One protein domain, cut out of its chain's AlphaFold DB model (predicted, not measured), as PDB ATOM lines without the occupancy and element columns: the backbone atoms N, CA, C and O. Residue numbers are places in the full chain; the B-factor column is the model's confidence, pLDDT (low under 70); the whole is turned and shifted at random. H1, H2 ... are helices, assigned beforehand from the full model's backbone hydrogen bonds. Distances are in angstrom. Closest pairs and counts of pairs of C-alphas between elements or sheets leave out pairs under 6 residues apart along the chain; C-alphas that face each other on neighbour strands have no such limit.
ATOM      1  N   PHE A  28       1.797  53.371 -36.919       88.94
ATOM      2  CA  PHE A  28       0.767  53.597 -35.907       88.94
ATOM      3  C   PHE A  28      -0.134  52.366 -35.714       88.94
ATOM      4  O   PHE A  28      -0.379  51.950 -34.581       88.94
ATOM      5  N   GLN A  29      -0.576  51.732 -36.805       88.12
ATOM      6  CA  GLN A  29      -1.413  50.527 -36.759       88.12
ATOM      7  C   GLN A  29      -0.686  49.332 -36.127       88.12
ATOM      8  O   GLN A  29      -1.282  48.599 -35.334       88.12
ATOM      9  N   ILE A  30       0.605  49.141 -36.420       91.81
ATOM     10  CA  ILE A  30       1.438  48.123 -35.764       91.81
ATOM     11  C   ILE A  30       1.509  48.386 -34.255       91.81
ATOM     12  O   ILE A  30       1.307  47.457 -33.465       91.81
ATOM     13  N   TRP A  31       1.757  49.632 -33.841       92.88
ATOM     14  CA  TRP A  31       1.806  50.001 -32.426       92.88
ATOM     15  C   TRP A  31       0.474  49.732 -31.718       92.88
ATOM     16  O   TRP A  31       0.454  49.035 -30.703       92.88
ATOM     17  N   GLU A  32      -0.643  50.201 -32.277       87.44
ATOM     18  CA  GLU A  32      -1.975  49.993 -31.701       87.44
ATOM     19  C   GLU A  32      -2.288  48.495 -31.551       87.44
ATOM     20  O   GLU A  32      -2.741  48.038 -30.498       87.44
ATOM     21  N   THR A  33      -1.977  47.708 -32.582       84.44
ATOM     22  CA  THR A  33      -2.181  46.254 -32.580       84.44
ATOM     23  C   THR A  33      -1.314  45.569 -31.521       84.44
ATOM     24  O   THR A  33      -1.779  44.664 -30.827       84.44
ATOM     25  N   THR A  34      -0.078  46.036 -31.337       89.50
ATOM     26  CA  THR A  34       0.846  45.538 -30.305       89.50
ATOM     27  C   THR A  34       0.337  45.840 -28.894       89.50
ATOM     28  O   THR A  34       0.384  44.972 -28.022       89.50
ATOM     29  N   VAL A  35      -0.208  47.038 -28.662       84.31
ATOM     30  CA  VAL A  35      -0.826  47.404 -27.376       84.31
ATOM     31  C   VAL A  35      -2.023  46.503 -27.072       84.31
ATOM     32  O   VAL A  35      -2.121  45.969 -25.966       84.31
ATOM     33  N   ARG A  36      -2.904  46.269 -28.054       81.38
ATOM     34  CA  ARG A  36      -4.045  45.345 -27.904       81.38
ATOM     35  C   ARG A  36      -3.584  43.920 -27.590       81.38
ATOM     36  O   ARG A  36      -4.145  43.281 -26.702       81.38
ATOM     37  N   LEU A  37      -2.533  43.433 -28.255       85.88
ATOM     38  CA  LEU A  37      -1.949  42.119 -27.976       85.88
ATOM     39  C   LEU A  37      -1.442  42.012 -26.527       85.88
ATOM     40  O   LEU A  37      -1.733  41.028 -25.851       85.88
ATOM     41  N   ALA A  38      -0.753  43.035 -26.017       80.00
ATOM     42  CA  ALA A  38      -0.285  43.061 -24.629       80.00
ATOM     43  C   ALA A  38      -1.443  43.051 -23.609       80.00
ATOM     44  O   ALA A  38      -1.371  42.379 -22.574       80.00
ATOM     45  N   GLN A  39      -2.539  43.754 -23.910       78.38
ATOM     46  CA  GLN A  39      -3.757  43.722 -23.093       78.38
ATOM     47  C   GLN A  39      -4.378  42.320 -23.069       78.38
ATOM     48  O   GLN A  39      -4.719  41.824 -21.996       78.38
ATOM     49  N   ILE A  40      -4.474  41.654 -24.223       75.75
ATOM     50  CA  ILE A  40      -4.976  40.275 -24.317       75.75
ATOM     51  C   ILE A  40      -4.079  39.310 -23.547       75.75
ATOM     52  O   ILE A  40      -4.598  38.490 -22.795       75.75
ATOM     53  N   GLN A  41      -2.754  39.439 -23.657       81.88
ATOM     54  CA  GLN A  41      -1.826  38.611 -22.887       81.88
ATOM     55  C   GLN A  41      -2.055  38.773 -21.378       81.88
ATOM     56  O   GLN A  41      -2.135  37.790 -20.649       81.88
ATOM     57  N   THR A  42      -2.292  40.005 -20.920       80.25
ATOM     58  CA  THR A  42      -2.636  40.279 -19.517       80.25
ATOM     59  C   THR A  42      -3.952  39.605 -19.104       80.25
ATOM     60  O   THR A  42      -4.082  39.130 -17.975       80.25
ATOM     61  N   LEU A  43      -4.954  39.562 -19.990       77.62
ATOM     62  CA  LEU A  43      -6.214  38.859 -19.729       77.62
ATOM     63  C   LEU A  43      -6.011  37.342 -19.659       77.62
ATOM     64  O   LEU A  43      -6.558  36.711 -18.757       77.62
ATOM     65  N   ILE A  44      -5.196  36.770 -20.549       80.69
ATOM     66  CA  ILE A  44      -4.819  35.349 -20.513       80.69
ATOM     67  C   ILE A  44      -4.172  35.015 -19.168       80.69
ATOM     68  O   ILE A  44      -4.612  34.086 -18.491       80.69
ATOM     69  N   ASP A  45      -3.192  35.810 -18.737       78.81
ATOM     70  CA  ASP A  45      -2.483  35.590 -17.477       78.81
ATOM     71  C   ASP A  45      -3.443  35.642 -16.278       78.81
ATOM     72  O   ASP A  45      -3.396  34.779 -15.401       78.81
ATOM     73  N   LYS A  46      -4.391  36.590 -16.265       75.00
ATOM     74  CA  LYS A  46      -5.442  36.668 -15.233       75.00
ATOM     75  C   LYS A  46      -6.342  35.432 -15.223       75.00
ATOM     76  O   LYS A  46      -6.640  34.907 -14.151       75.00
ATOM     77  N   VAL A  47      -6.755  34.941 -16.394       74.50
ATOM     78  CA  VAL A  47      -7.556  33.711 -16.511       74.50
ATOM     79  C   VAL A  47      -6.771  32.509 -15.981       74.50
ATOM     80  O   VAL A  47      -7.329  31.699 -15.237       74.50
ATOM     81  N   CYS A  48      -5.480  32.407 -16.294       74.25
ATOM     82  CA  CYS A  48      -4.607  31.339 -15.810       74.25
ATOM     83  C   CYS A  48      -4.396  31.388 -14.289       74.25
ATOM     84  O   CYS A  48      -4.444  30.347 -13.636       74.25
ATOM     85  N   LEU A  49      -4.204  32.582 -13.717       72.31
ATOM     86  CA  LEU A  49      -3.894  32.779 -12.296       72.31
ATOM     87  C   LEU A  49      -5.121  32.744 -11.369       72.31
ATOM     88  O   LEU A  49      -4.967  32.510 -10.172       72.31
ATOM     89  N   ALA A  50      -6.335  32.965 -11.884       65.94
ATOM     90  CA  ALA A  50      -7.548  32.957 -11.067       65.94
ATOM     91  C   ALA A  50      -7.808  31.569 -10.445       65.94
ATOM     92  O   ALA A  50      -8.105  30.606 -11.153       65.94
ATOM     93  N   THR A  51      -7.744  31.453  -9.119       58.62
ATOM     94  CA  THR A  51      -8.000  30.197  -8.384       58.62
ATOM     95  C   THR A  51      -9.493  29.890  -8.216       58.62
ATOM     96  O   THR A  51      -9.864  28.721  -8.165       58.62
ATOM     97  N   CYS A  52     -10.349  30.917  -8.244       51.94
ATOM     98  CA  CYS A  52     -11.808  30.841  -8.373       51.94
ATOM     99  C   CYS A  52     -12.262  31.940  -9.353       51.94
ATOM    100  O   CYS A  52     -11.713  33.040  -9.292       51.94
ATOM    101  N   PRO A  53     -13.220  31.696 -10.262       51.34
ATOM    102  CA  PRO A  53     -13.818  32.775 -11.035       51.34
ATOM    103  C   PRO A  53     -14.683  33.614 -10.101       51.34
ATOM    104  O   PRO A  53     -15.494  33.084  -9.343       51.34
ATOM    105  N   ASP A  54     -14.485  34.918 -10.148       55.62
ATOM    106  CA  ASP A  54     -15.322  35.869  -9.428       55.62
ATOM    107  C   ASP A  54     -16.518  36.279 -10.319       55.62
ATOM    108  O   ASP A  54     -16.464  36.133 -11.546       55.62
ATOM    109  N   GLU A  55     -17.618  36.730  -9.705       53.53
ATOM    110  CA  GLU A  55     -18.816  37.258 -10.379       53.53
ATOM    111  C   GLU A  55     -18.481  38.262 -11.490       53.53
ATOM    112  O   GLU A  55     -19.132  38.247 -12.527       53.53
ATOM    113  N   ALA A  56     -17.419  39.056 -11.353       52.66
ATOM    114  CA  ALA A  56     -16.941  39.981 -12.372       52.66
ATOM    115  C   ALA A  56     -16.510  39.283 -13.673       52.66
ATOM    116  O   ALA A  56     -16.732  39.822 -14.756       52.66
ATOM    117  N   MET A  57     -15.944  38.069 -13.608       54.88
ATOM    118  CA  MET A  57     -15.651  37.276 -14.811       54.88
ATOM    119  C   MET A  57     -16.936  36.756 -15.465       54.88
ATOM    120  O   MET A  57     -16.986  36.652 -16.685       54.88
ATOM    121  N   ILE A  58     -17.974  36.453 -14.679       55.31
ATOM    122  CA  ILE A  58     -19.287  36.016 -15.179       55.31
ATOM    123  C   ILE A  58     -20.054  37.201 -15.790       55.31
ATOM    124  O   ILE A  58     -20.610  37.065 -16.876       55.31
ATOM    125  N   CYS A  59     -20.026  38.376 -15.157       50.97
ATOM    126  CA  CYS A  59     -20.633  39.603 -15.672       50.97
ATOM    127  C   CYS A  59     -19.938  40.087 -16.949       50.97
ATOM    128  O   CYS A  59     -20.622  40.398 -17.917       50.97
ATOM    129  N   PHE A  60     -18.602  40.035 -17.023       51.59
ATOM    130  CA  PHE A  60     -17.873  40.348 -18.260       51.59
ATOM    131  C   PHE A  60     -18.299  39.444 -19.432       51.59
ATOM    132  O   PHE A  60     -18.346  39.887 -20.576       51.59
ATOM    133  N   LEU A  61     -18.662  38.185 -19.165       50.78
ATOM    134  CA  LEU A  61     -19.166  37.241 -20.174       50.78
ATOM    135  C   LEU A  61     -20.628  37.473 -20.571       50.78
ATOM    136  O   LEU A  61     -21.032  37.052 -21.647       50.78
ATOM    137  N   GLN A  62     -21.427  38.099 -19.711       48.25
ATOM    138  CA  GLN A  62     -22.808  38.479 -20.026       48.25
ATOM    139  C   GLN A  62     -22.876  39.836 -20.738       48.25
ATOM    140  O   GLN A  62     -23.765  40.050 -21.558       48.25
ATOM    141  N   GLU A  63     -21.943  40.738 -20.429       44.28
ATOM    142  CA  GLU A  63     -21.841  42.069 -21.035       44.28
ATOM    143  C   GLU A  63     -21.076  42.061 -22.364       44.28
ATOM    144  O   GLU A  63     -21.356  42.887 -23.235       44.28
ATOM    145  N   SER A  64     -20.125  41.137 -22.554       48.75
ATOM    146  CA  SER A  64     -19.493  40.944 -23.860       48.75
ATOM    147  C   SER A  64     -20.466  40.219 -24.780       48.75
ATOM    148  O   SER A  64     -20.739  39.035 -24.619       48.75
ATOM    149  N   ASP A  65     -21.009  40.961 -25.743       54.03
ATOM    150  CA  ASP A  65     -21.885  40.432 -26.780       54.03
ATOM    151  C   ASP A  65     -21.250  39.175 -27.392       54.03
ATOM    152  O   ASP A  65     -20.226  39.239 -28.084       54.03
ATOM    153  N   GLY A  66     -21.832  38.008 -27.102       51.75
ATOM    154  CA  GLY A  66     -21.376  36.730 -27.634       51.75
ATOM    155  C   GLY A  66     -21.297  36.749 -29.156       51.75
ATOM    156  O   GLY A  66     -20.444  36.069 -29.723       51.75
ATOM    157  N   GLN A  67     -22.104  37.594 -29.808       51.06
ATOM    158  CA  GLN A  67     -22.032  37.844 -31.237       51.06
ATOM    159  C   GLN A  67     -20.709  38.505 -31.647       51.06
ATOM    160  O   GLN A  67     -20.108  38.071 -32.618       51.06
ATOM    161  N   SER A  68     -20.174  39.448 -30.868       54.09
ATOM    162  CA  SER A  68     -18.881  40.094 -31.139       54.09
ATOM    163  C   SER A  68     -17.705  39.112 -31.037       54.09
ATOM    164  O   SER A  68     -16.811  39.110 -31.882       54.09
ATOM    165  N   MET A  69     -17.731  38.200 -30.056       52.22
ATOM    166  CA  MET A  69     -16.751  37.106 -29.984       52.22
ATOM    167  C   MET A  69     -16.904  36.126 -31.154       52.22
ATOM    168  O   MET A  69     -15.907  35.708 -31.742       52.22
ATOM    169  N   LEU A  70     -18.139  35.783 -31.527       52.72
ATOM    170  CA  LEU A  70     -18.426  34.925 -32.676       52.72
ATOM    171  C   LEU A  70     -18.026  35.568 -34.010       52.72
ATOM    172  O   LEU A  70     -17.544  34.849 -34.883       52.72
ATOM    173  N   ASP A  71     -18.157  36.881 -34.168       54.59
ATOM    174  CA  ASP A  71     -17.776  37.622 -35.374       54.59
ATOM    175  C   ASP A  71     -16.247  37.660 -35.545       54.59
ATOM    176  O   ASP A  71     -15.740  37.470 -36.647       54.59
ATOM    177  N   ILE A  72     -15.490  37.773 -34.445       52.03
ATOM    178  CA  ILE A  72     -14.016  37.670 -34.436       52.03
ATOM    179  C   ILE A  72     -13.532  36.269 -34.870       52.03
ATOM    180  O   ILE A  72     -12.435  36.107 -35.421       52.03
ATOM    181  N   ILE A  73     -14.336  35.233 -34.617       52.56
ATOM    182  CA  ILE A  73     -14.001  33.824 -34.882       52.56
ATOM    183  C   ILE A  73     -14.532  33.357 -36.247       52.56
ATOM    184  O   ILE A  73     -13.880  32.545 -36.898       52.56
ATOM    185  N   SER A  74     -15.656  33.905 -36.718       50.00
ATOM    186  CA  SER A  74     -16.328  33.512 -37.971       50.00
ATOM    187  C   SER A  74     -15.538  33.846 -39.244       50.00
ATOM    188  O   SER A  74     -15.921  33.414 -40.323       50.00
ATOM    189  N   LEU A  92     -15.047  26.186 -32.186       60.12
ATOM    190  CA  LEU A  92     -15.036  27.172 -31.104       60.12
ATOM    191  C   LEU A  92     -16.372  27.932 -31.014       60.12
ATOM    192  O   LEU A  92     -16.883  28.180 -29.925       60.12
ATOM    193  N   LYS A  93     -16.999  28.166 -32.170       63.62
ATOM    194  CA  LYS A  93     -18.361  28.686 -32.319       63.62
ATOM    195  C   LYS A  93     -19.407  27.877 -31.545       63.62
ATOM    196  O   LYS A  93     -20.210  28.459 -30.823       63.62
ATOM    197  N   ARG A  94     -19.372  26.544 -31.640       63.47
ATOM    198  CA  ARG A  94     -20.279  25.653 -30.901       63.47
ATOM    199  C   ARG A  94     -20.018  25.702 -29.396       63.47
ATOM    200  O   ARG A  94     -20.969  25.787 -28.634       63.47
ATOM    201  N   MET A  95     -18.752  25.728 -28.968       63.44
ATOM    202  CA  MET A  95     -18.410  25.835 -27.540       63.44
ATOM    203  C   MET A  95     -18.886  27.158 -26.922       63.44
ATOM    204  O   MET A  95     -19.423  27.162 -25.817       63.44
ATOM    205  N   ILE A  96     -18.745  28.271 -27.647       64.69
ATOM    206  CA  ILE A  96     -19.252  29.586 -27.229       64.69
ATOM    207  C   ILE A  96     -20.783  29.579 -27.170       64.69
ATOM    208  O   ILE A  96     -21.366  30.051 -26.200       64.69
ATOM    209  N   GLN A  97     -21.458  28.993 -28.159       65.19
ATOM    210  CA  GLN A  97     -22.921  28.897 -28.172       65.19
ATOM    211  C   GLN A  97     -23.464  28.015 -27.029       65.19
ATOM    212  O   GLN A  97     -24.467  28.350 -26.393       65.19
ATOM    213  N   ASP A  98     -22.767  26.924 -26.708       62.88
ATOM    214  CA  ASP A  98     -23.095  26.042 -25.584       62.88
ATOM    215  C   ASP A  98     -22.891  26.727 -24.218       62.88
ATOM    216  O   ASP A  98     -23.550  26.357 -23.240       62.88
ATOM    217  N   MET A  99     -22.027  27.748 -24.122       63.16
ATOM    218  CA  MET A  99     -21.879  28.559 -22.905       63.16
ATOM    219  C   MET A  99     -23.100  29.418 -22.591       63.16
ATOM    220  O   MET A  99     -23.445  29.563 -21.422       63.16
ATOM    221  N   TYR A 100     -23.758  29.974 -23.610       59.81
ATOM    222  CA  TYR A 100     -24.909  30.861 -23.411       59.81
ATOM    223  C   TYR A 100     -26.221  30.111 -23.171       59.81
ATOM    224  O   TYR A 100     -27.185  30.689 -22.674       59.81
ATOM    225  N   THR A 101     -26.287  28.826 -23.525       62.38
ATOM    226  CA  THR A 101     -27.538  28.049 -23.497       62.38
ATOM    227  C   THR A 101     -27.693  27.159 -22.265       62.38
ATOM    228  O   THR A 101     -28.792  26.660 -22.018       62.38
ATOM    229  N   ARG A 102     -26.629  26.933 -21.478       56.09
ATOM    230  CA  ARG A 102     -26.657  26.042 -20.305       56.09
ATOM    231  C   ARG A 102     -25.808  26.583 -19.149       56.09
ATOM    232  O   ARG A 102     -24.783  27.204 -19.404       56.09
ATOM    233  N   PRO A 103     -26.158  26.284 -17.882       56.31
ATOM    234  CA  PRO A 103     -25.247  26.486 -16.760       56.31
ATOM    235  C   PRO A 103     -23.968  25.673 -16.991       56.31
ATOM    236  O   PRO A 103     -24.022  24.446 -17.091       56.31
ATOM    237  N   GLN A 104     -22.826  26.349 -17.108       61.72
ATOM    238  CA  GLN A 104     -21.537  25.703 -17.340       61.72
ATOM    239  C   GLN A 104     -20.715  25.629 -16.057       61.72
ATOM    240  O   GLN A 104     -20.721  26.540 -15.230       61.72
ATOM    241  N   MET A 105     -19.951  24.544 -15.921       65.38
ATOM    242  CA  MET A 105     -18.915  24.450 -14.899       65.38
ATOM    243  C   MET A 105     -17.890  25.567 -15.119       65.38
ATOM    244  O   MET A 105     -17.416  25.792 -16.231       65.38
ATOM    245  N   ILE A 106     -17.499  26.214 -14.030       66.69
ATOM    246  CA  ILE A 106     -16.470  27.257 -13.956       66.69
ATOM    247  C   ILE A 106     -15.219  26.935 -14.794       66.69
ATOM    248  O   ILE A 106     -14.718  27.786 -15.528       66.69
ATOM    249  N   GLY A 107     -14.727  25.694 -14.718       66.12
ATOM    250  CA  GLY A 107     -13.557  25.255 -15.480       66.12
ATOM    251  C   GLY A 107     -13.781  25.301 -16.995       66.12
ATOM    252  O   GLY A 107     -12.895  25.728 -17.728       66.12
ATOM    253  N   THR A 108     -14.979  24.941 -17.458       69.38
ATOM    254  CA  THR A 108     -15.367  24.985 -18.876       69.38
ATOM    255  C   THR A 108     -15.374  26.418 -19.398       69.38
ATOM    256  O   THR A 108     -14.822  26.691 -20.460       69.38
ATOM    257  N   VAL A 109     -15.928  27.351 -18.621       69.25
ATOM    258  CA  VAL A 109     -15.968  28.776 -18.974       69.25
ATOM    259  C   VAL A 109     -14.557  29.359 -19.093       69.25
ATOM    260  O   VAL A 109     -14.236  30.013 -20.084       69.25
ATOM    261  N   LYS A 110     -13.679  29.067 -18.123       72.38
ATOM    262  CA  LYS A 110     -12.274  29.508 -18.168       72.38
ATOM    263  C   LYS A 110     -11.530  28.943 -19.378       72.38
ATOM    264  O   LYS A 110     -10.780  29.676 -20.014       72.38
ATOM    265  N   MET A 111     -11.753  27.670 -19.710       73.44
ATOM    266  CA  MET A 111     -11.142  27.026 -20.877       73.44
ATOM    267  C   MET A 111     -11.560  27.689 -22.190       73.44
ATOM    268  O   MET A 111     -10.714  27.937 -23.047       73.44
ATOM    269  N   ILE A 112     -12.845  28.013 -22.340       71.94
ATOM    270  CA  ILE A 112     -13.351  28.661 -23.553       71.94
ATOM    271  C   ILE A 112     -12.813  30.088 -23.659       71.94
ATOM    272  O   ILE A 112     -12.322  30.467 -24.722       71.94
ATOM    273  N   LEU A 113     -12.811  30.850 -22.562       72.81
ATOM    274  CA  LEU A 113     -12.253  32.204 -22.541       72.81
ATOM    275  C   LEU A 113     -10.755  32.205 -22.876       72.81
ATOM    276  O   LEU A 113     -10.312  32.980 -23.723       72.81
ATOM    277  N   TYR A 114      -9.987  31.299 -22.266       81.00
ATOM    278  CA  TYR A 114      -8.570  31.117 -22.572       81.00
ATOM    279  C   TYR A 114      -8.354  30.827 -24.061       81.00
ATOM    280  O   TYR A 114      -7.511  31.451 -24.706       81.00
ATOM    281  N   HIS A 115      -9.144  29.918 -24.632       78.12
ATOM    282  CA  HIS A 115      -9.024  29.548 -26.038       78.12
ATOM    283  C   HIS A 115      -9.402  30.699 -26.989       78.12
ATOM    284  O   HIS A 115      -8.716  30.909 -27.992       78.12
ATOM    285  N   CYS A 116     -10.431  31.489 -26.662       72.94
ATOM    286  CA  CYS A 116     -10.805  32.679 -27.435       72.94
ATOM    287  C   CYS A 116      -9.688  33.728 -27.424       72.94
ATOM    288  O   CYS A 116      -9.274  34.210 -28.479       72.94
ATOM    289  N   LEU A 117      -9.166  34.051 -26.236       78.56
ATOM    290  CA  LEU A 117      -8.094  35.032 -26.074       78.56
ATOM    291  C   LEU A 117      -6.802  34.580 -26.768       78.56
ATOM    292  O   LEU A 117      -6.155  35.390 -27.425       78.56
ATOM    293  N   THR A 118      -6.458  33.291 -26.679       81.88
ATOM    294  CA  THR A 118      -5.276  32.728 -27.356       81.88
ATOM    295  C   THR A 118      -5.421  32.817 -28.875       81.88
ATOM    296  O   THR A 118      -4.520  33.307 -29.550       81.88
ATOM    297  N   THR A 119      -6.586  32.445 -29.415       79.75
ATOM    298  CA  THR A 119      -6.880  32.585 -30.853       79.75
ATOM    299  C   THR A 119      -6.761  34.042 -31.311       79.75
ATOM    300  O   THR A 119      -6.175  34.328 -32.355       79.75
ATOM    301  N   LEU A 120      -7.280  34.992 -30.525       78.19
ATOM    302  CA  LEU A 120      -7.168  36.415 -30.841       78.19
ATOM    303  C   LEU A 120      -5.710  36.895 -30.796       78.19
ATOM    304  O   LEU A 120      -5.273  37.611 -31.699       78.19
ATOM    305  N   ALA A 121      -4.940  36.469 -29.793       82.06
ATOM    306  CA  ALA A 121      -3.521  36.793 -29.673       82.06
ATOM    307  C   ALA A 121      -2.717  36.298 -30.888       82.06
ATOM    308  O   ALA A 121      -1.903  37.044 -31.440       82.06
ATOM    309  N   GLU A 122      -2.984  35.078 -31.359       84.69
ATOM    310  CA  GLU A 122      -2.373  34.533 -32.574       84.69
ATOM    311  C   GLU A 122      -2.707  35.381 -33.810       84.69
ATOM    312  O   GLU A 122      -1.803  35.737 -34.572       84.69
ATOM    313  N   LYS A 123      -3.978  35.769 -33.988       81.38
ATOM    314  CA  LYS A 123      -4.412  36.614 -35.116       81.38
ATOM    315  C   LYS A 123      -3.717  37.976 -35.123       81.38
ATOM    316  O   LYS A 123      -3.215  38.398 -36.168       81.38
ATOM    317  N   LEU A 124      -3.651  38.653 -33.973       85.31
ATOM    318  CA  LEU A 124      -2.969  39.946 -33.857       85.31
ATOM    319  C   LEU A 124      -1.462  39.810 -34.090       85.31
ATOM    320  O   LEU A 124      -0.873  40.628 -34.791       85.31
ATOM    321  N   THR A 125      -0.844  38.739 -33.584       89.19
ATOM    322  CA  THR A 125       0.577  38.445 -33.824       89.19
ATOM    323  C   THR A 125       0.864  38.261 -35.315       89.19
ATOM    324  O   THR A 125       1.834  38.809 -35.842       89.19
ATOM    325  N   GLN A 126       0.004  37.524 -36.024       86.50
ATOM    326  CA  GLN A 126       0.119  37.361 -37.474       86.50
ATOM    327  C   GLN A 126      -0.097  38.679 -38.225       86.50
ATOM    328  O   GLN A 126       0.567  38.901 -39.236       86.50
ATOM    329  N   ASP A 127      -0.993  39.553 -37.755       86.19
ATOM    330  CA  ASP A 127      -1.201  40.875 -38.356       86.19
ATOM    331  C   ASP A 127       0.023  41.779 -38.210       86.19
ATOM    332  O   ASP A 127       0.515  42.302 -39.210       86.19
ATOM    333  N   ILE A 128       0.575  41.873 -36.996       91.62
ATOM    334  CA  ILE A 128       1.810  42.617 -36.722       91.62
ATOM    335  C   ILE A 128       2.932  42.111 -37.626       91.62
ATOM    336  O   ILE A 128       3.603  42.907 -38.283       91.62
ATOM    337  N   LYS A 129       3.114  40.787 -37.702       91.00
ATOM    338  CA  LYS A 129       4.143  40.173 -38.543       91.00
ATOM    339  C   LYS A 129       3.943  40.507 -40.019       91.00
ATOM    340  O   LYS A 129       4.884  40.951 -40.663       91.00
ATOM    341  N   PHE A 130       2.726  40.345 -40.537       89.56
ATOM    342  CA  PHE A 130       2.409  40.644 -41.932       89.56
ATOM    343  C   PHE A 130       2.688  42.111 -42.280       89.56
ATOM    344  O   PHE A 130       3.332  42.393 -43.287       89.56
ATOM    345  N   ARG A 131       2.254  43.045 -41.431       90.31
ATOM    346  CA  ARG A 131       2.477  44.483 -41.626       90.31
ATOM    347  C   ARG A 131       3.939  44.885 -41.516       90.31
ATOM    348  O   ARG A 131       4.382  45.752 -42.261       90.31
ATOM    349  N   SER A 132       4.679  44.241 -40.618       90.56
ATOM    350  CA  SER A 132       6.112  44.486 -40.439       90.56
ATOM    351  C   SER A 132       6.927  43.944 -41.618       90.56
ATOM    352  O   SER A 132       7.828  44.620 -42.097       90.56
ATOM    353  N   GLU A 133       6.593  42.752 -42.124       91.69
ATOM    354  CA  GLU A 133       7.249  42.147 -43.296       91.69
ATOM    355  C   GLU A 133       6.983  42.929 -44.595       91.69
ATOM    356  O   GLU A 133       7.792  42.866 -45.515       91.69
ATOM    357  N   ASN A 134       5.873  43.673 -44.669       89.81
ATOM    358  CA  ASN A 134       5.466  44.451 -45.845       89.81
ATOM    359  C   ASN A 134       5.471  45.968 -45.573       89.81
ATOM    360  O   ASN A 134       4.697  46.699 -46.189       89.81
ATOM    361  N   ALA A 135       6.297  46.445 -44.636       88.75
ATOM    362  CA  ALA A 135       6.249  47.832 -44.167       88.75
ATOM    363  C   ALA A 135       6.455  48.862 -45.291       88.75
ATOM    364  O   ALA A 135       5.649  49.776 -45.418       88.75
ATOM    365  N   GLU A 136       7.456  48.645 -46.152       88.69
ATOM    366  CA  GLU A 136       7.756  49.514 -47.301       88.69
ATOM    367  C   GLU A 136       6.558  49.640 -48.253       88.69
ATOM    368  O   GLU A 136       6.175  50.741 -48.624       88.69
ATOM    369  N   PHE A 137       5.883  48.526 -48.558       90.44
ATOM    370  CA  PHE A 137       4.682  48.542 -49.394       90.44
ATOM    371  C   PHE A 137       3.560  49.400 -48.792       90.44
ATOM    372  O   PHE A 137       2.868  50.108 -49.521       90.44
ATOM    373  N   PHE A 138       3.349  49.332 -47.474       89.50
ATOM    374  CA  PHE A 138       2.308  50.128 -46.825       89.50
ATOM    375  C   PHE A 138       2.657  51.618 -46.771       89.50
ATOM    376  O   PHE A 138       1.759  52.441 -46.949       89.50
ATOM    377  N   ASP A 139       3.929  51.956 -46.561       87.56
ATOM    378  CA  ASP A 139       4.400  53.342 -46.573       87.56
ATOM    379  C   ASP A 139       4.309  53.937 -47.998       87.56
ATOM    380  O   ASP A 139       3.797  55.044 -48.182       87.56
ATOM    381  N   ASP A 140       4.688  53.172 -49.029       89.50
ATOM    382  CA  ASP A 140       4.529  53.556 -50.439       89.50
ATOM    383  C   ASP A 140       3.056  53.736 -50.824       89.50
ATOM    384  O   ASP A 140       2.689  54.689 -51.519       89.50
ATOM    385  N   LEU A 141       2.189  52.830 -50.365       88.31
ATOM    386  CA  LEU A 141       0.752  52.924 -50.589       88.31
ATOM    387  C   LEU A 141       0.178  54.200 -49.965       88.31
ATOM    388  O   LEU A 141      -0.599  54.899 -50.614       88.31
ATOM    389  N   GLU A 142       0.565  54.525 -48.733       86.50
ATOM    390  CA  GLU A 142       0.160  55.763 -48.062       86.50
ATOM    391  C   GLU A 142       0.606  57.000 -48.853       86.50
ATOM    392  O   GLU A 142      -0.196  57.909 -49.088       86.50
ATOM    393  N   LEU A 143       1.844  57.000 -49.356       87.12
ATOM    394  CA  LEU A 143       2.359  58.074 -50.201       87.12
ATOM    395  C   LEU A 143       1.550  58.227 -51.497       87.12
ATOM    396  O   LEU A 143       1.217  59.351 -51.879       87.12
ATOM    397  N   VAL A 144       1.210  57.127 -52.173       87.56
ATOM    398  CA  VAL A 144       0.387  57.163 -53.395       87.56
ATOM    399  C   VAL A 144      -1.009  57.707 -53.095       87.56
ATOM    400  O   VAL A 144      -1.470  58.607 -53.798       87.56
ATOM    401  N   LEU A 145      -1.658  57.213 -52.038       86.50
ATOM    402  CA  LEU A 145      -3.003  57.639 -51.651       86.50
ATOM    403  C   LEU A 145      -3.049  59.123 -51.266       86.50
ATOM    404  O   LEU A 145      -4.000  59.808 -51.632       86.50
ATOM    405  N   SER A 146      -2.000  59.650 -50.622       84.19
ATOM    406  CA  SER A 146      -1.907  61.074 -50.251       84.19
ATOM    407  C   SER A 146      -1.910  62.042 -51.446       84.19
ATOM    408  O   SER A 146      -2.155  63.235 -51.281       84.19
ATOM    409  N   ARG A 147      -1.630  61.542 -52.659       87.75
ATOM    410  CA  ARG A 147      -1.586  62.328 -53.904       87.75
ATOM    411  C   ARG A 147      -2.902  62.294 -54.684       87.75
ATOM    412  O   ARG A 147      -3.003  62.940 -55.727       87.75
ATOM    413  N   MET A 148      -3.880  61.516 -54.226       88.25
ATOM    414  CA  MET A 148      -5.186  61.357 -54.865       88.25
ATOM    415  C   MET A 148      -6.233  62.263 -54.202       88.25
ATOM    416  O   MET A 148      -6.006  62.818 -53.132       88.25
ATOM    417  N   THR A 149      -7.393  62.425 -54.840       83.88
ATOM    418  CA  THR A 149      -8.553  63.052 -54.190       83.88
ATOM    419  C   THR A 149      -9.140  62.109 -53.138       83.88
ATOM    420  O   THR A 149      -9.140  60.898 -53.347       83.88
ATOM    421  N   ASP A 150      -9.684  62.651 -52.046       83.19
ATOM    422  CA  ASP A 150     -10.138  61.865 -50.885       83.19
ATOM    423  C   ASP A 150     -11.099  60.717 -51.246       83.19
ATOM    424  O   ASP A 150     -10.943  59.594 -50.771       83.19
ATOM    425  N   GLU A 151     -12.067  60.961 -52.137       87.50
ATOM    426  CA  GLU A 151     -13.040  59.938 -52.550       87.50
ATOM    427  C   GLU A 151     -12.389  58.801 -53.355       87.50
ATOM    428  O   GLU A 151     -12.676  57.622 -53.129       87.50
ATOM    429  N   ALA A 152     -11.469  59.139 -54.265       85.75
ATOM    430  CA  ALA A 152     -10.734  58.149 -55.043       85.75
ATOM    431  C   ALA A 152      -9.742  57.379 -54.159       85.75
ATOM    432  O   ALA A 152      -9.650  56.157 -54.265       85.75
ATOM    433  N   ALA A 153      -9.057  58.072 -53.245       84.88
ATOM    434  CA  ALA A 153      -8.131  57.476 -52.291       84.88
ATOM    435  C   ALA A 153      -8.836  56.451 -51.390       84.88
ATOM    436  O   ALA A 153      -8.368  55.323 -51.258       84.88
ATOM    437  N   GLU A 154      -9.992  56.796 -50.816       84.94
ATOM    438  CA  GLU A 154     -10.746  55.887 -49.946       84.94
ATOM    439  C   GLU A 154     -11.319  54.678 -50.701       84.94
ATOM    440  O   GLU A 154     -11.301  53.556 -50.184       84.94
ATOM    441  N   SER A 155     -11.776  54.868 -51.944       89.19
ATOM    442  CA  SER A 155     -12.220  53.764 -52.804       89.19
ATOM    443  C   SER A 155     -11.071  52.798 -53.124       89.19
ATOM    444  O   SER A 155     -11.169  51.599 -52.849       89.19
ATOM    445  N   THR A 156      -9.940  53.323 -53.605       87.06
ATOM    446  CA  THR A 156      -8.745  52.536 -53.944       87.06
ATOM    447  C   THR A 156      -8.159  51.832 -52.721       87.06
ATOM    448  O   THR A 156      -7.829  50.648 -52.780       87.06
ATOM    449  N   LYS A 157      -8.086  52.517 -51.576       84.69
ATOM    450  CA  LYS A 157      -7.644  51.929 -50.307       84.69
ATOM    451  C   LYS A 157      -8.514  50.742 -49.910       84.69
ATOM    452  O   LYS A 157      -7.983  49.705 -49.521       84.69
ATOM    453  N   ARG A 158      -9.840  50.863 -50.024       85.00
ATOM    454  CA  ARG A 158     -10.774  49.778 -49.691       85.00
ATOM    455  C   ARG A 158     -10.539  48.541 -50.556       85.00
ATOM    456  O   ARG A 158     -10.456  47.437 -50.022       85.00
ATOM    457  N   GLU A 159     -10.400  48.734 -51.862       90.19
ATOM    458  CA  GLU A 159     -10.157  47.651 -52.816       90.19
ATOM    459  C   GLU A 159      -8.808  46.957 -52.559       90.19
ATOM    460  O   GLU A 159      -8.739  45.731 -52.444       90.19
ATOM    461  N   ILE A 160      -7.738  47.731 -52.356       86.88
ATOM    462  CA  ILE A 160      -6.408  47.192 -52.038       86.88
ATOM    463  C   ILE A 160      -6.434  46.409 -50.720       86.88
ATOM    464  O   ILE A 160      -5.924  45.288 -50.658       86.88
ATOM    465  N   MET A 161      -7.073  46.943 -49.676       83.00
ATOM    466  CA  MET A 161      -7.199  46.249 -48.390       83.00
ATOM    467  C   MET A 161      -7.989  44.938 -48.512       83.00
ATOM    468  O   MET A 161      -7.646  43.953 -47.852       83.00
ATOM    469  N   GLN A 162      -8.993  44.875 -49.394       82.75
ATOM    470  CA  GLN A 162      -9.714  43.636 -49.690       82.75
ATOM    471  C   GLN A 162      -8.793  42.587 -50.333       82.75
ATOM    472  O   GLN A 162      -8.769  41.433 -49.896       82.75
ATOM    473  N   TYR A 163      -7.982  42.979 -51.319       85.00
ATOM    474  CA  TYR A 163      -7.015  42.072 -51.942       85.00
ATOM    475  C   TYR A 163      -5.934  41.593 -50.966       85.00
ATOM    476  O   TYR A 163      -5.605  40.402 -50.953       85.00
ATOM    477  N   LEU A 164      -5.424  42.480 -50.108       82.44
ATOM    478  CA  LEU A 164      -4.450  42.129 -49.071       82.44
ATOM    479  C   LEU A 164      -5.029  41.136 -48.062       82.44
ATOM    480  O   LEU A 164      -4.348  40.177 -47.698       82.44
ATOM    481  N   SER A 165      -6.295  41.305 -47.663       78.31
ATOM    482  CA  SER A 165      -6.992  40.351 -46.793       78.31
ATOM    483  C   SER A 165      -7.031  38.947 -47.412       78.31
ATOM    484  O   SER A 165      -6.638  37.965 -46.777       78.31
ATOM    485  N   ILE A 166      -7.388  38.843 -48.697       81.94
ATOM    486  CA  ILE A 166      -7.406  37.565 -49.428       81.94
ATOM    487  C   ILE A 166      -5.998  36.959 -49.521       81.94
ATOM    488  O   ILE A 166      -5.817  35.756 -49.301       81.94
ATOM    489  N   ALA A 167      -4.984  37.769 -49.838       79.88
ATOM    490  CA  ALA A 167      -3.598  37.318 -49.925       79.88
ATOM    491  C   ALA A 167      -3.080  36.798 -48.574       79.88
ATOM    492  O   ALA A 167      -2.481  35.719 -48.524       79.88
ATOM    493  N   LYS A 168      -3.384  37.504 -47.478       79.75
ATOM    494  CA  LYS A 168      -3.058  37.096 -46.104       79.75
ATOM    495  C   LYS A 168      -3.692  35.745 -45.763       79.75
ATOM    496  O   LYS A 168      -2.980  34.842 -45.321       79.75
ATOM    497  N   LYS A 169      -4.987  35.557 -46.058       77.12
ATOM    498  CA  LYS A 169      -5.687  34.270 -45.859       77.12
ATOM    499  C   LYS A 169      -5.025  33.131 -46.653       77.12
ATOM    500  O   LYS A 169      -4.798  32.047 -46.116       77.12
ATOM    501  N   ARG A 170      -4.636  33.366 -47.913       76.50
ATOM    502  CA  ARG A 170      -3.922  32.368 -48.743       76.50
ATOM    503  C   ARG A 170      -2.540  32.012 -48.190       76.50
ATOM    504  O   ARG A 170      -2.145  30.849 -48.249       76.50
ATOM    505  N   LEU A 171      -1.804  32.993 -47.670       72.38
ATOM    506  CA  LEU A 171      -0.473  32.779 -47.100       72.38
ATOM    507  C   LEU A 171      -0.539  31.938 -45.817       72.38
ATOM    508  O   LEU A 171       0.282  31.041 -45.634       72.38
ATOM    509  N   ALA A 172      -1.536  32.194 -44.964       68.75
ATOM    510  CA  ALA A 172      -1.767  31.430 -43.740       68.75
ATOM    511  C   ALA A 172      -2.065  29.946 -44.032       68.75
ATOM    512  O   ALA A 172      -1.534  29.073 -43.348       68.75
ATOM    513  N   LYS A 173      -2.825  29.652 -45.099       67.44
ATOM    514  CA  LYS A 173      -3.125  28.274 -45.534       67.44
ATOM    515  C   LYS A 173      -1.901  27.496 -46.039       67.44
ATOM    516  O   LYS A 173      -1.873  26.289 -45.884       67.44
ATOM    517  N   ARG A 174      -0.886  28.155 -46.619       61.56
ATOM    518  CA  ARG A 174       0.340  27.478 -47.110       61.56
ATOM    519  C   ARG A 174       1.346  27.114 -46.015       61.56
ATOM    520  O   ARG A 174       2.282  26.373 -46.296       61.56
ATOM    521  N   LYS A 175       1.228  27.711 -44.827       51.66
ATOM    522  CA  LYS A 175       2.140  27.481 -43.692       51.66
ATOM    523  C   LYS A 175       1.582  26.476 -42.665       51.66
ATOM    524  O   LYS A 175       2.275  26.213 -41.686       51.66
ATOM    525  N   ARG A 176       0.362  25.965 -42.872       45.03
ATOM    526  CA  ARG A 176      -0.214  24.808 -42.165       45.03
ATOM    527  C   ARG A 176       0.078  23.539 -42.955       45.03
ATOM    528  O   ARG A 176       0.288  22.505 -42.291       45.03
TER     529      ARG A 176
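What this domain is: This is residues 28 to 74 and 92 to 176 of the 176 residues of an uncharacterized protein of Anopheles epiroticus (UniProt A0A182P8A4). Two long helices, H1 and H5, lie side by side and run opposite ways; the short helix H4 packs on residues 109 to 116 of H5, near the end of the pair where H1 ends and H5 begins, with the short H2 also near H5, while the short H3 lies side by side with H4 and comes close to H5 farther along, at Leu 120. From the other end of H5, H6 turns off at a corner, and the long H7 folds back loosely past that end of H5 at a steep angle, with residues 161 to 167 standing free. The printed part has 132 residues, with seven named helices, H1 to H7 in order along the chain, and no named strand; its class is all helix. It is loose, with a radius of gyration of the C-alphas of 18.8 A, and elongated, spanning 56 by 32 by 27 A.

Where its parts are: H1 is residues 28 to 49, 31.8 A long, beginning at C-alpha 28 (0.767, 53.597, -35.907). H2 is residues 55 to 63, H3 is residues 66 to 73 and H4 is residues 92 to 101. H5, the longest helix, is residues 106 to 133, 40.6 A long, beginning at C-alpha 106 (-16.470, 27.257, -13.956). H6 is residues 135 to 145, 15.4 A long. H7 is residues 150 to 174, 36.1 A long, ending at C-alpha 174 (0.340, 27.478, -47.110).

How they stand to each other: H1 and H5 touch at a shallow tilt of 23 degrees, opposite ways; their closest C-alphas, of Ile 30 and Ile 128, are 5.6 A apart. H4 and H5 form a helical hairpin at a tilt of 37 degrees, only just steep; H5 touches H4 with residues 109 to 116 alone, and the closest C-alphas, of Ile 96 and Ile 112, are 7.0 A apart. H3 touches H4 at a shallow tilt of 5 degrees, opposite ways, with the C-alphas of Leu 70 and Lys 93 closest at 6.2 A. Helix packing is mostly aligned, only just: 2 of 3 tilted pairs that touch are at a shallow tilt. H2 is near H5 and apart from H1. H5 and H6 are close but not clearly touching, at 71 degrees, only just about perpendicular; their closest C-alphas, of Arg 131 and Phe 138, are 7.7 A apart. H6 and H7 are close but not clearly touching, with the C-alphas of Leu 145 and Ala 153 closest at 5.2 A. H7 and H5 are close but not clearly touching, at a steep tilt of 66 degrees, with the C-alphas of Phe 130 and Lys 168 closest at 7.7 A. H7 is apart from H1. Every O i to N i+4 pair is within hydrogen-bond range in H1, H2, H3, H5, H6 and H7, and 5 of 6 in H4.

The domain as a whole: The two C-alphas farthest apart, of Met 105 and Arg 147, are 57.1 A apart. Residues 75 to 91 are not printed, and C-alphas 74 and 92 are 9.4 A apart across the cut, which lies in the link from H3 to H4. The links that are printed whole are tight. The mean pLDDT of the printed part is 74.0; residues 50 to 74, 92 to 109 and 172 to 176 are under 70.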